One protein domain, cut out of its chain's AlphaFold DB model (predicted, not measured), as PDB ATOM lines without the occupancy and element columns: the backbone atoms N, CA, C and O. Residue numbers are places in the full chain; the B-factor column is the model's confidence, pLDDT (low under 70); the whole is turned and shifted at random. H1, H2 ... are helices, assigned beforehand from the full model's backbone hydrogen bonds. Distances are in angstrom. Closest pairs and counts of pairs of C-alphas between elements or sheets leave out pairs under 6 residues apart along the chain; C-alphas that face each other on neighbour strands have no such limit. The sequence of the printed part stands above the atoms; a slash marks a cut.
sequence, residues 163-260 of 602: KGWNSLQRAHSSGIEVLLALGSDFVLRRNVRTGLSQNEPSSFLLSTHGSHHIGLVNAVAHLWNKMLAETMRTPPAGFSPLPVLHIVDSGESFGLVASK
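AT A GLANCE: This is residues 163 to 260 of the 602 residues of an uncharacterized protein of Dentipellis sp. KUC8613 (UniProt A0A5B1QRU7). The model is a loose, drawn-out chain of helices: a lopsided helical hairpin of short H1 and long H2 at one end, little H3 next to the far end of H2, and long H4 at the other end, touching no helix. From the end of H4 a long tail with no named element, residues 232 to 260, turns back and runs the length of the domain to the hairpin's end; residues 230 to 238 and 247 to 253 stick out. The printed part has 98 residues with four named helices, H1 H2 H3 H4 in order, and no named strand: all helix. It is loose, with a radius of gyration of the C-alphas of 17.8 A, and elongated, spanning 54 by 29 by 25 A.

HOW THE PARTS SIT: Begin with the longest helix, H2, residues 176 to 196. With its residues 179 to 186 alone it touches H1, residues 163 to 171; the closest C-alphas, of Gln 169 and Leu 179, are 7.1 A apart. The two form a helical hairpin, opposite ways at a steep tilt of 40 degrees. With residues 192 to 196 alone H2 touches H3, residues 203 to 207, where the closest C-alphas, of Leu 196 and Leu 205, are 6.5 A apart. H3 is close to but not clearly touching H4, residues 214 to 231; their closest C-alphas, of Ser 207 and Val 217, are 7.4 A apart. H2 and H4 are apart. In H1, H2, H3 and H4 every O i to N i+4 pair is within hydrogen-bond range.

IN THESE COORDINATES: Find C-alpha 176 at (14.443, -14.014, -39.731); from there H2 runs 30.0 A to C-alpha 196. H1 begins at C-alpha 163, (15.119, -32.305, -38.831). H4 runs 25.5 A and ends at C-alpha 231, (-28.809, -13.267, -25.752).

THE WHOLE: The farthest C-alphas, of Pro 236 and Lys 260, are 58.3 A apart. The printed part has no cut, and no link between helices is long. Look for pLDDT under 70 at residue 163, residues 169 to 174, residue 233, residues 235 to 238 and residues 251 to 260.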
ATOM      1  N   LYS A 163      15.544 -32.060 -37.443       69.75
ATOM      2  CA  LYS A 163      15.119 -32.305 -38.831       69.75
ATOM      3  C   LYS A 163      13.959 -31.413 -39.259       69.75
ATOM      4  O   LYS A 163      13.935 -30.964 -40.402       69.75
ATOM      5  N   GLY A 164      13.007 -31.162 -38.361       71.75
ATOM      6  CA  GLY A 164      11.889 -30.254 -38.607       71.75
ATOM      7  C   GLY A 164      12.347 -28.808 -38.787       71.75
ATOM      8  O   GLY A 164      11.988 -28.191 -39.785       71.75
ATOM      9  N   TRP A 165      13.197 -28.309 -37.888       73.06
ATOM     10  CA  TRP A 165      13.795 -26.974 -37.987       73.06
ATOM     11  C   TRP A 165      14.612 -26.800 -39.269       73.06
ATOM     12  O   TRP A 165      14.370 -25.867 -40.033       73.06
ATOM     13  N   ASN A 166      15.488 -27.759 -39.570       70.50
ATOM     14  CA  ASN A 166      16.289 -27.760 -40.790       70.50
ATOM     15  C   ASN A 166      15.398 -27.833 -42.040       70.50
ATOM     16  O   ASN A 166      15.668 -27.185 -43.046       70.50
ATOM     17  N   SER A 167      14.300 -28.595 -41.993       71.81
ATOM     18  CA  SER A 167      13.342 -28.654 -43.098       71.81
ATOM     19  C   SER A 167      12.614 -27.330 -43.319       71.81
ATOM     20  O   SER A 167      12.376 -26.991 -44.473       71.81
ATOM     21  N   LEU A 168      12.257 -26.592 -42.261       70.50
ATOM     22  CA  LEU A 168      11.625 -25.272 -42.390       70.50
ATOM     23  C   LEU A 168      12.565 -24.278 -43.067       70.50
ATOM     24  O   LEU A 168      12.158 -23.606 -44.010       70.50
ATOM     25  N   GLN A 169      13.828 -24.245 -42.634       66.81
ATOM     26  CA  GLN A 169      14.852 -23.384 -43.229       66.81
ATOM     27  C   GLN A 169      15.123 -23.748 -44.697       66.81
ATOM     28  O   GLN A 169      15.233 -22.864 -45.541       66.81
ATOM     29  N   ARG A 170      15.176 -25.046 -45.028       67.19
ATOM     30  CA  ARG A 170      15.392 -25.509 -46.411       67.19
ATOM     31  C   ARG A 170      14.196 -25.267 -47.330       67.19
ATOM     32  O   ARG A 170      14.390 -24.972 -48.504       67.19
ATOM     33  N   ALA A 171      12.974 -25.442 -46.830       66.50
ATOM     34  CA  ALA A 171      11.761 -25.325 -47.637       66.50
ATOM     35  C   ALA A 171      11.365 -23.866 -47.907       66.50
ATOM     36  O   ALA A 171      10.705 -23.589 -48.908       66.50
ATOM     37  N   HIS A 172      11.768 -22.940 -47.034       63.62
ATOM     38  CA  HIS A 172      11.384 -21.536 -47.110       63.62
ATOM     39  C   HIS A 172      12.612 -20.633 -46.971       63.62
ATOM     40  O   HIS A 172      12.982 -20.236 -45.866       63.62
ATOM     41  N   SER A 173      13.213 -20.248 -48.102       63.06
ATOM     42  CA  SER A 173      14.180 -19.147 -48.138       63.06
ATOM     43  C   SER A 173      13.476 -17.870 -47.681       63.06
ATOM     44  O   SER A 173      12.666 -17.304 -48.418       63.06
ATOM     45  N   SER A 174      13.707 -17.462 -46.438       64.50
ATOM     46  CA  SER A 174      12.912 -16.421 -45.800       64.50
ATOM     47  C   SER A 174      13.731 -15.642 -44.770       64.50
ATOM     48  O   SER A 174      14.730 -16.144 -44.256       64.50
ATOM     49  N   GLY A 175      13.344 -14.386 -44.528       71.44
ATOM     50  CA  GLY A 175      13.965 -13.537 -43.507       71.44
ATOM     51  C   GLY A 175      13.741 -14.079 -42.094       71.44
ATOM     52  O   GLY A 175      12.910 -14.965 -41.876       71.44
ATOM     53  N   ILE A 176      14.468 -13.533 -41.119       74.56
ATOM     54  CA  ILE A 176      14.443 -14.014 -39.731       74.56
ATOM     55  C   ILE A 176      13.045 -13.932 -39.101       74.56
ATOM     56  O   ILE A 176      12.661 -14.807 -38.329       74.56
ATOM     57  N   GLU A 177      12.247 -12.937 -39.484       74.25
ATOM     58  CA  GLU A 177      10.873 -12.739 -39.021       74.25
ATOM     59  C   GLU A 177       9.943 -13.849 -39.518       74.25
ATOM     60  O   GLU A 177       9.121 -14.377 -38.766       74.25
ATOM     61  N   VAL A 178      10.097 -14.249 -40.782       76.12
ATOM     62  CA  VAL A 178       9.307 -15.332 -41.380       76.12
ATOM     63  C   VAL A 178       9.738 -16.675 -40.802       76.12
ATOM     64  O   VAL A 178       8.884 -17.497 -40.469       76.12
ATOM     65  N   LEU A 179      11.040 -16.885 -40.601       76.94
ATOM     66  CA  LEU A 179      11.551 -18.076 -39.927       76.94
ATOM     67  C   LEU A 179      11.019 -18.184 -38.489       76.94
ATOM     68  O   LEU A 179      10.642 -19.274 -38.059       76.94
ATOM     69  N   LEU A 180      10.929 -17.067 -37.762       76.81
ATOM     70  CA  LEU A 180      10.346 -17.022 -36.420       76.81
ATOM     71  C   LEU A 180       8.857 -17.404 -36.438       76.81
ATOM     72  O   LEU A 180       8.414 -18.193 -35.597       76.81
ATOM     73  N   ALA A 181       8.091 -16.896 -37.407       78.25
ATOM     74  CA  ALA A 181       6.677 -17.234 -37.569       78.25
ATOM     75  C   ALA A 181       6.474 -18.721 -37.917       78.25
ATOM     76  O   ALA A 181       5.688 -19.410 -37.264       78.25
ATOM     77  N   LEU A 182       7.234 -19.241 -38.886       79.25
ATOM     78  CA  LEU A 182       7.218 -20.653 -39.284       79.25
ATOM     79  C   LEU A 182       7.646 -21.579 -38.140       79.25
ATOM     80  O   LEU A 182       7.046 -22.632 -37.919       79.25
ATOM     81  N   GLY A 183       8.661 -21.171 -37.382       79.81
ATOM     82  CA  GLY A 183       9.114 -21.864 -36.186       79.81
ATOM     83  C   GLY A 183       8.044 -21.945 -35.107       79.81
ATOM     84  O   GLY A 183       7.796 -23.012 -34.539       79.81
ATOM     85  N   SER A 184       7.365 -20.825 -34.865       78.88
ATOM     86  CA  SER A 184       6.258 -20.744 -33.912       78.88
ATOM     87  C   SER A 184       5.105 -21.670 -34.317       78.88
ATOM     88  O   SER A 184       4.612 -22.428 -33.480       78.88
ATOM     89  N   ASP A 185       4.728 -21.690 -35.601       81.00
ATOM     90  CA  ASP A 185       3.699 -22.597 -36.132       81.00
ATOM     91  C   ASP A 185       4.114 -24.076 -36.021       81.00
ATOM     92  O   ASP A 185       3.330 -24.927 -35.593       81.00
ATOM     93  N   PHE A 186       5.371 -24.403 -36.324       82.81
ATOM     94  CA  PHE A 186       5.894 -25.764 -36.193       82.81
ATOM     95  C   PHE A 186       5.824 -26.287 -34.753       82.81
ATOM     96  O   PHE A 186       5.333 -27.400 -34.513       82.81
ATOM     97  N   VAL A 187       6.273 -25.478 -33.788       81.19
ATOM     98  CA  VAL A 187       6.192 -25.804 -32.358       81.19
ATOM     99  C   VAL A 187       4.734 -25.935 -31.927       81.19
ATOM    100  O   VAL A 187       4.376 -26.917 -31.271       81.19
ATOM    101  N   LEU A 188       3.870 -25.009 -32.351       83.00
ATOM    102  CA  LEU A 188       2.444 -25.035 -32.045       83.00
ATOM    103  C   LEU A 188       1.778 -26.329 -32.531       83.00
ATOM    104  O   LEU A 188       1.154 -27.033 -31.734       83.00
ATOM    105  N   ARG A 189       1.952 -26.707 -33.804       82.25
ATOM    106  CA  ARG A 189       1.384 -27.951 -34.361       82.25
ATOM    107  C   ARG A 189       1.853 -29.184 -33.596       82.25
ATOM    108  O   ARG A 189       1.081 -30.123 -33.381       82.25
ATOM    109  N   ARG A 190       3.123 -29.206 -33.184       80.19
ATOM    110  CA  ARG A 190       3.678 -30.309 -32.390       80.19
ATOM    111  C   ARG A 190       3.075 -30.354 -30.988       80.19
ATOM    112  O   ARG A 190       2.745 -31.449 -30.524       80.19
ATOM    113  N   ASN A 191       2.899 -29.205 -30.345       80.75
ATOM    114  CA  ASN A 191       2.276 -29.097 -29.029       80.75
ATOM    115  C   ASN A 191       0.807 -29.530 -29.070       80.75
ATOM    116  O   ASN A 191       0.413 -30.351 -28.247       80.75
ATOM    117  N   VAL A 192       0.035 -29.090 -30.070       83.69
ATOM    118  CA  VAL A 192      -1.361 -29.519 -30.275       83.69
ATOM    119  C   VAL A 192      -1.442 -31.034 -30.459       83.69
ATOM    120  O   VAL A 192      -2.196 -31.700 -29.755       83.69
ATOM    121  N   ARG A 193      -0.608 -31.614 -31.335       81.94
ATOM    122  CA  ARG A 193      -0.564 -33.073 -31.540       81.94
ATOM    123  C   ARG A 193      -0.221 -33.824 -30.253       81.94
ATOM    124  O   ARG A 193      -0.822 -34.855 -29.970       81.94
ATOM    125  N   THR A 194       0.756 -33.325 -29.498       79.62
ATOM    126  CA  THR A 194       1.187 -33.947 -28.240       79.62
ATOM    127  C   THR A 194       0.079 -33.869 -27.196       79.62
ATOM    128  O   THR A 194      -0.247 -34.887 -26.594       79.62
ATOM    129  N   GLY A 195      -0.548 -32.705 -27.030       81.94
ATOM    130  CA  GLY A 195      -1.650 -32.505 -26.093       81.94
ATOM    131  C   GLY A 195      -2.884 -33.344 -26.432       81.94
ATOM    132  O   GLY A 195      -3.462 -33.950 -25.539       81.94
ATOM    133  N   LEU A 196      -3.233 -33.482 -27.716       84.00
ATOM    134  CA  LEU A 196      -4.317 -34.370 -28.166       84.00
ATOM    135  C   LEU A 196      -4.026 -35.860 -27.931       84.00
ATOM    136  O   LEU A 196      -4.956 -36.654 -27.863       84.00
ATOM    137  N   SER A 197      -2.751 -36.247 -27.828       79.19
ATOM    138  CA  SER A 197      -2.341 -37.634 -27.564       79.19
ATOM    139  C   SER A 197      -2.241 -37.991 -26.077       79.19
ATOM    140  O   SER A 197      -1.905 -39.128 -25.748       79.19
ATOM    141  N   GLN A 198      -2.475 -37.030 -25.178       78.06
ATOM    142  CA  GLN A 198      -2.515 -37.287 -23.739       78.06
ATOM    143  C   GLN A 198      -3.790 -38.049 -23.361       78.06
ATOM    144  O   GLN A 198      -4.786 -37.992 -24.077       78.06
ATOM    145  N   ASN A 199      -3.764 -38.740 -22.217       77.81
ATOM    146  CA  ASN A 199      -4.940 -39.458 -21.709       77.81
ATOM    147  C   ASN A 199      -6.120 -38.509 -21.444       77.81
ATOM    148  O   ASN A 199      -7.266 -38.888 -21.654       77.81
ATOM    149  N   GLU A 200      -5.826 -37.276 -21.022       84.12
ATOM    150  CA  GLU A 200      -6.817 -36.238 -20.723       84.12
ATOM    151  C   GLU A 200      -6.451 -34.926 -21.439       84.12
ATOM    152  O   GLU A 200      -5.842 -34.032 -20.845       84.12
ATOM    153  N   PRO A 201      -6.770 -34.786 -22.739       85.88
ATOM    154  CA  PRO A 201      -6.553 -33.535 -23.455       85.88
ATOM    155  C   PRO A 201      -7.442 -32.419 -22.890       85.88
ATOM    156  O   PRO A 201      -8.615 -32.642 -22.586       85.88
ATOM    157  N   SER A 202      -6.919 -31.192 -22.807       86.19
ATOM    158  CA  SER A 202      -7.729 -30.042 -22.374       86.19
ATOM    159  C   SER A 202      -8.947 -29.828 -23.284       86.19
ATOM    160  O   SER A 202      -8.870 -30.045 -24.498       86.19
ATOM    161  N   SER A 203     -10.047 -29.323 -22.721       89.81
ATOM    162  CA  SER A 203     -11.279 -29.026 -23.467       89.81
ATOM    163  C   SER A 203     -11.041 -28.093 -24.659       89.81
ATOM    164  O   SER A 203     -11.590 -28.317 -25.736       89.81
ATOM    165  N   PHE A 204     -10.162 -27.097 -24.506       90.56
ATOM    166  CA  PHE A 204      -9.772 -26.222 -25.609       90.56
ATOM    167  C   PHE A 204      -9.049 -26.997 -26.717       90.56
ATOM    168  O   PHE A 204      -9.430 -26.890 -27.877       90.56
ATOM    169  N   LEU A 205      -8.065 -27.842 -26.393       89.25
ATOM    170  CA  LEU A 205      -7.395 -28.654 -27.417       89.25
ATOM    171  C   LEU A 205      -8.376 -29.576 -28.147       89.25
ATOM    172  O   LEU A 205      -8.300 -29.685 -29.369       89.25
ATOM    173  N   LEU A 206      -9.339 -30.174 -27.443       89.00
ATOM    174  CA  LEU A 206     -10.395 -30.967 -28.081       89.00
ATOM    175  C   LEU A 206     -11.227 -30.137 -29.069       89.00
ATOM    176  O   LEU A 206     -11.522 -30.621 -30.160       89.00
ATOM    177  N   SER A 207     -11.525 -28.871 -28.756       88.62
ATOM    178  CA  SER A 207     -12.209 -27.968 -29.698       88.62
ATOM    179  C   SER A 207     -11.377 -27.597 -30.932       88.62
ATOM    180  O   SER A 207     -11.933 -27.149 -31.930       88.62
ATOM    181  N   THR A 208     -10.059 -27.827 -30.909       86.12
ATOM    182  CA  THR A 208      -9.178 -27.615 -32.073       86.12
ATOM    183  C   THR A 208      -9.107 -28.832 -33.002       86.12
ATOM    184  O   THR A 208      -8.336 -28.826 -33.956       86.12
ATOM    185  N   HIS A 209      -9.881 -29.897 -32.765       79.31
ATOM    186  CA  HIS A 209      -9.813 -31.111 -33.581       79.31
ATOM    187  C   HIS A 209      -9.996 -30.812 -35.084       79.31
ATOM    188  O   HIS A 209     -11.032 -30.320 -35.520       79.31
ATOM    189  N   GLY A 210      -8.976 -31.134 -35.885       73.06
ATOM    190  CA  GLY A 210      -8.955 -30.870 -37.330       73.06
ATOM    191  C   GLY A 210      -8.460 -29.475 -37.737       73.06
ATOM    192  O   GLY A 210      -8.299 -29.232 -38.930       73.06
ATOM    193  N   SER A 211      -8.147 -28.583 -36.789       78.12
ATOM    194  CA  SER A 211      -7.628 -27.236 -37.051       78.12
ATOM    195  C   SER A 211      -6.356 -26.943 -36.254       78.12
ATOM    196  O   SER A 211      -6.244 -27.239 -35.071       78.12
ATOM    197  N   HIS A 212      -5.379 -26.320 -36.906       73.44
ATOM    198  CA  HIS A 212      -4.164 -25.812 -36.258       73.44
ATOM    199  C   HIS A 212      -4.235 -24.298 -35.996       73.44
ATOM    200  O   HIS A 212      -3.347 -23.737 -35.358       73.44
ATOM    201  N   HIS A 213      -5.313 -23.636 -36.433       83.56
ATOM    202  CA  HIS A 213      -5.530 -22.201 -36.261       83.56
ATOM    203  C   HIS A 213      -6.125 -21.899 -34.880       83.56
ATOM    204  O   HIS A 213      -7.287 -21.508 -34.761       83.56
ATOM    205  N   ILE A 214      -5.330 -22.073 -33.820       85.69
ATOM    206  CA  ILE A 214      -5.798 -21.893 -32.433       85.69
ATOM    207  C   ILE A 214      -6.363 -20.492 -32.163       85.69
ATOM    208  O   ILE A 214      -7.276 -20.353 -31.357       85.69
ATOM    209  N   GLY A 215      -5.858 -19.464 -32.855       85.94
ATOM    210  CA  GLY A 215      -6.346 -18.091 -32.726       85.94
ATOM    211  C   GLY A 215      -7.770 -17.936 -33.253       85.94
ATOM    212  O   GLY A 215      -8.607 -17.350 -32.574       85.94
ATOM    213  N   LEU A 216      -8.067 -18.538 -34.410       85.69
ATOM    214  CA  LEU A 216      -9.414 -18.556 -34.980       85.69
ATOM    215  C   LEU A 216     -10.380 -19.327 -34.076       85.69
ATOM    216  O   LEU A 216     -11.446 -18.818 -33.751       85.69
ATOM    217  N   VAL A 217      -9.986 -20.520 -33.616       88.69
ATOM    218  CA  VAL A 217     -10.805 -21.328 -32.693       88.69
ATOM    219  C   VAL A 217     -11.105 -20.544 -31.413       88.69
ATOM    220  O   VAL A 217     -12.248 -20.504 -30.962       88.69
ATOM    221  N   ASN A 218     -10.102 -19.856 -30.865       92.62
ATOM    222  CA  ASN A 218     -10.276 -19.023 -29.685       92.62
ATOM    223  C   ASN A 218     -11.198 -17.817 -29.934       92.62
ATOM    224  O   ASN A 218     -12.060 -17.523 -29.110       92.62
ATOM    225  N   ALA A 219     -11.048 -17.131 -31.070       89.94
ATOM    226  CA  ALA A 219     -11.895 -15.999 -31.440       89.94
ATOM    227  C   ALA A 219     -13.363 -16.418 -31.610       89.94
ATOM    228  O   ALA A 219     -14.256 -15.755 -31.082       89.94
ATOM    229  N   VAL A 220     -13.607 -17.559 -32.264       90.25
ATOM    230  CA  VAL A 220     -14.945 -18.154 -32.393       90.25
ATOM    231  C   VAL A 220     -15.527 -18.484 -31.018       90.25
ATOM    232  O   VAL A 220     -16.679 -18.146 -30.751       90.25
ATOM    233  N   ALA A 221     -14.737 -19.080 -30.117       90.06
ATOM    234  CA  ALA A 221     -15.182 -19.382 -28.758       90.06
ATOM    235  C   ALA A 221     -15.550 -18.112 -27.970       90.06
ATOM    236  O   ALA A 221     -16.601 -18.071 -27.330       90.06
ATOM    237  N   HIS A 222     -14.734 -17.055 -28.050       92.06
ATOM    238  CA  HIS A 222     -15.042 -15.765 -27.428       92.06
ATOM    239  C   HIS A 222     -16.322 -15.139 -27.983       92.06
ATOM    240  O   HIS A 222     -17.164 -14.695 -27.200       92.06
ATOM    241  N   LEU A 223     -16.482 -15.120 -29.309       90.44
ATOM    242  CA  LEU A 223     -17.666 -14.564 -29.962       90.44
ATOM    243  C   LEU A 223     -18.930 -15.323 -29.547       90.44
ATOM    244  O   LEU A 223     -19.900 -14.705 -29.116       90.44
ATOM    245  N   TRP A 224     -18.893 -16.656 -29.596       88.06
ATOM    246  CA  TRP A 224     -19.995 -17.509 -29.153       88.06
ATOM    247  C   TRP A 224     -20.359 -17.263 -27.688       88.06
ATOM    248  O   TRP A 224     -21.523 -17.031 -27.373       88.06
ATOM    249  N   ASN A 225     -19.369 -17.268 -26.790       90.00
ATOM    250  CA  ASN A 225     -19.595 -17.069 -25.358       90.00
ATOM    251  C   ASN A 225     -20.188 -15.688 -25.062       90.00
ATOM    252  O   ASN A 225     -21.075 -15.574 -24.216       90.00
ATOM    253  N   LYS A 226     -19.736 -14.654 -25.783       88.75
ATOM    254  CA  LYS A 226     -20.292 -13.302 -25.698       88.75
ATOM    255  C   LYS A 226     -21.753 -13.275 -26.153       88.75
ATOM    256  O   LYS A 226     -22.608 -12.821 -25.399       88.75
ATOM    257  N   MET A 227     -22.051 -13.826 -27.332       85.81
ATOM    258  CA  MET A 227     -23.420 -13.902 -27.854       85.81
ATOM    259  C   MET A 227     -24.345 -14.687 -26.922       85.81
ATOM    260  O   MET A 227     -25.479 -14.272 -26.688       85.81
ATOM    261  N   LEU A 228     -23.865 -15.799 -26.363       84.81
ATOM    262  CA  LEU A 228     -24.627 -16.623 -25.432       84.81
ATOM    263  C   LEU A 228     -24.980 -15.842 -24.159       84.81
ATOM    264  O   LEU A 228     -26.134 -15.866 -23.738       84.81
ATOM    265  N   ALA A 229     -24.016 -15.110 -23.592       84.94
ATOM    266  CA  ALA A 229     -24.219 -14.296 -22.395       84.94
ATOM    267  C   ALA A 229     -25.161 -13.100 -22.633       84.94
ATOM    268  O   ALA A 229     -25.966 -12.772 -21.764       84.94
ATOM    269  N   GLU A 230     -25.075 -12.459 -23.801       84.25
ATOM    270  CA  GLU A 230     -25.907 -11.301 -24.158       84.25
ATOM    271  C   GLU A 230     -27.342 -11.702 -24.530       84.25
ATOM    272  O   GLU A 230     -28.293 -10.992 -24.199       84.25
ATOM    273  N   THR A 231     -27.515 -12.850 -25.191       78.75
ATOM    274  CA  THR A 231     -28.809 -13.267 -25.752       78.75
ATOM    275  C   THR A 231     -29.624 -14.121 -24.778       78.75
ATOM    276  O   THR A 231     -30.854 -14.103 -24.826       78.75
ATOM    277  N   MET A 232     -28.979 -14.883 -23.885       72.00
ATOM    278  CA  MET A 232     -29.662 -15.868 -23.039       72.00
ATOM    279  C   MET A 232     -29.215 -15.779 -21.573       72.00
ATOM    280  O   MET A 232     -28.143 -16.247 -21.205       72.00
ATOM    281  N   ARG A 233     -30.084 -15.255 -20.692       67.94
ATOM    282  CA  ARG A 233     -29.850 -15.243 -19.227       67.94
ATOM    283  C   ARG A 233     -29.740 -16.649 -18.620       67.94
ATOM    284  O   ARG A 233     -29.042 -16.833 -17.630       67.94
ATOM    285  N   THR A 234     -30.425 -17.625 -19.213       70.81
ATOM    286  CA  THR A 234     -30.364 -19.054 -18.872       70.81
ATOM    287  C   THR A 234     -30.374 -19.857 -20.173       70.81
ATOM    288  O   THR A 234     -31.423 -19.914 -20.821       70.81
ATOM    289  N   PRO A 235     -29.235 -20.436 -20.589       66.38
ATOM    290  CA  PRO A 235     -29.146 -21.217 -21.818       66.38
ATOM    291  C   PRO A 235     -30.052 -22.463 -21.781       66.38
ATOM    292  O   PRO A 235     -30.096 -23.148 -20.753       66.38
ATOM    293  N   PRO A 236     -30.753 -22.803 -22.879       66.31
ATOM    294  CA  PRO A 236     -31.439 -24.084 -23.029       66.31
ATOM    295  C   PRO A 236     -30.468 -25.271 -22.941       66.31
ATOM    296  O   PRO A 236     -29.273 -25.140 -23.217       66.31
ATOM    297  N   ALA A 237     -30.988 -26.458 -22.616       66.38
ATOM    298  CA  ALA A 237     -30.195 -27.687 -22.588       66.38
ATOM    299  C   ALA A 237     -29.484 -27.916 -23.939       66.38
ATOM    300  O   ALA A 237     -30.129 -27.967 -24.984       66.38
ATOM    301  N   GLY A 238     -28.153 -28.036 -23.905       69.94
ATOM    302  CA  GLY A 238     -27.300 -28.194 -25.093       69.94
ATOM    303  C   GLY A 238     -26.517 -26.941 -25.502       69.94
ATOM    304  O   GLY A 238     -25.577 -27.059 -26.282       69.94
ATOM    305  N   PHE A 239     -26.831 -25.766 -24.945       75.31
ATOM    306  CA  PHE A 239     -26.053 -24.543 -25.158       75.31
ATOM    307  C   PHE A 239     -25.114 -24.312 -23.975       75.31
ATOM    308  O   PHE A 239     -25.523 -23.836 -22.917       75.31
ATOM    309  N   SER A 240     -23.841 -24.653 -24.153       82.38
ATOM    310  CA  SER A 240     -22.791 -24.387 -23.171       82.38
ATOM    311  C   SER A 240     -21.764 -23.397 -23.719       82.38
ATOM    312  O   SER A 240     -21.568 -23.321 -24.939       82.38
ATOM    313  N   PRO A 241     -21.063 -22.665 -22.838       86.81
ATOM    314  CA  PRO A 241     -19.877 -21.929 -23.236       86.81
ATOM    315  C   PRO A 241     -18.865 -22.853 -23.921       86.81
ATOM    316  O   PRO A 241     -18.631 -23.979 -23.472       86.81
ATOM    317  N   LEU A 242     -18.267 -22.374 -25.008       90.81
ATOM    318  CA  LEU A 242     -17.143 -23.033 -25.655       90.81
ATOM    319  C   LEU A 242     -15.865 -22.803 -24.837       90.81
ATOM    320  O   LEU A 242     -15.700 -21.735 -24.236       90.81
ATOM    321  N   PRO A 243     -14.949 -23.783 -24.805       92.44
ATOM    322  CA  PRO A 243     -13.678 -23.629 -24.120       92.44
ATOM    323  C   PRO A 243     -12.833 -22.548 -24.801       92.44
ATOM    324  O   PRO A 243     -12.794 -22.448 -26.024       92.44
ATOM    325  N   VAL A 244     -12.140 -21.752 -23.991       92.31
ATOM    326  CA  VAL A 244     -11.303 -20.626 -24.424       92.31
ATOM    327  C   VAL A 244      -9.842 -20.947 -24.113       92.31
ATOM    328  O   VAL A 244      -9.545 -21.615 -23.119       92.31
ATOM    329  N   LEU A 245      -8.924 -20.480 -24.959       88.50
ATOM    330  CA  LEU A 245      -7.490 -20.602 -24.735       88.50
ATOM    331  C   LEU A 245      -7.101 -19.828 -23.475       88.50
ATOM    332  O   LEU A 245      -7.248 -18.609 -23.400       88.50
ATOM    333  N   HIS A 246      -6.554 -20.537 -22.493       83.50
ATOM    334  CA  HIS A 246      -6.060 -19.918 -21.275       83.50
ATOM    335  C   HIS A 246      -4.680 -19.288 -21.521       83.50
ATOM    336  O   HIS A 246      -3.683 -19.995 -21.685       83.50
ATOM    337  N   ILE A 247      -4.628 -17.954 -21.569       80.81
ATOM    338  CA  ILE A 247      -3.379 -17.194 -21.664       80.81
ATOM    339  C   ILE A 247      -2.823 -17.013 -20.251       80.81
ATOM    340  O   ILE A 247      -3.471 -16.413 -19.397       80.81
ATOM    341  N   VAL A 248      -1.624 -17.544 -20.016       77.62
ATOM    342  CA  VAL A 248      -0.927 -17.457 -18.730       77.62
ATOM    343  C   VAL A 248       0.116 -16.358 -18.811       77.62
ATOM    344  O   VAL A 248       1.120 -16.520 -19.508       77.62
ATOM    345  N   ASP A 249      -0.093 -15.274 -18.071       77.44
ATOM    346  CA  ASP A 249       0.945 -14.272 -17.861       77.44
ATOM    347  C   ASP A 249       1.928 -14.774 -16.799       77.44
ATOM    348  O   ASP A 249       1.730 -14.637 -15.595       77.44
ATOM    349  N   SER A 250       2.953 -15.474 -17.270       72.25
ATOM    350  CA  SER A 250       3.992 -16.091 -16.440       72.25
ATOM    351  C   SER A 250       5.295 -15.289 -16.437       72.25
ATOM    352  O   SER A 250       6.287 -15.740 -15.867       72.25
ATOM    353  N   GLY A 251       5.323 -14.126 -17.104       67.50
ATOM    354  CA  GLY A 251       6.556 -13.370 -17.344       67.50
ATOM    355  C   GLY A 251       7.578 -14.110 -18.221       67.50
ATOM    356  O   GLY A 251       8.743 -13.715 -18.277       67.50
ATOM    357  N   GLU A 252       7.173 -15.194 -18.890       69.00
ATOM    358  CA  GLU A 252       8.018 -15.954 -19.807       69.00
ATOM    359  C   GLU A 252       8.386 -15.113 -21.034       69.00
ATOM    360  O   GLU A 252       7.528 -14.711 -21.819       69.00
ATOM    361  N   SER A 253       9.683 -14.910 -21.256       59.12
ATOM    362  CA  SER A 253      10.190 -14.410 -22.531       59.12
ATOM    363  C   SER A 253      10.425 -15.586 -23.481       59.12
ATOM    364  O   SER A 253      11.389 -16.336 -23.315       59.12
ATOM    365  N   PHE A 254       9.557 -15.743 -24.481       57.41
ATOM    366  CA  PHE A 254       9.782 -16.648 -25.611       57.41
ATOM    367  C   PHE A 254      10.235 -15.864 -26.841       57.41
ATOM    368  O   PHE A 254       9.677 -14.813 -27.146       57.41
ATOM    369  N   GLY A 255      11.218 -16.395 -27.568       54.19
ATOM    370  CA  GLY A 255      11.709 -15.814 -28.817       54.19
ATOM    371  C   GLY A 255      13.230 -15.744 -28.884       54.19
ATOM    372  O   GLY A 255      13.934 -16.287 -28.032       54.19
ATOM    373  N   LEU A 256      13.732 -15.077 -29.922       53.19
ATOM    374  CA  LEU A 256      15.154 -14.788 -30.077       53.19
ATOM    375  C   LEU A 256      15.574 -13.791 -28.992       53.19
ATOM    376  O   LEU A 256      15.143 -12.641 -28.991       53.19
ATOM    377  N   VAL A 257      16.402 -14.242 -28.056       50.72
ATOM    378  CA  VAL A 257      17.004 -13.387 -27.031       50.72
ATOM    379  C   VAL A 257      18.388 -12.948 -27.486       50.72
ATOM    380  O   VAL A 257      19.160 -13.744 -28.016       50.72
ATOM    381  N   ALA A 258      18.717 -11.674 -27.272       43.72
ATOM    382  CA  ALA A 258      20.065 -11.181 -27.508       43.72
ATOM    383  C   ALA A 258      21.034 -11.894 -26.550       43.72
ATOM    384  O   ALA A 258      20.956 -11.718 -25.330       43.72
ATOM    385  N   SER A 259      21.938 -12.713 -27.092       43.97
ATOM    386  CA  SER A 259      23.011 -13.307 -26.296       43.97
ATOM    387  C   SER A 259      24.003 -12.217 -25.890       43.97
ATOM    388  O   SER A 259      24.482 -11.455 -26.729       43.97
ATOM    389  N   LYS A 260      24.339 -12.143 -24.595       41.53
ATOM    390  CA  LYS A 260      25.383 -11.237 -24.077       41.53
ATOM    391  C   LYS A 260      26.802 -11.692 -24.441       41.53
ATOM    392  O   LYS A 260      27.754 -10.982 -24.139       41.53
TER     393      LYS A 260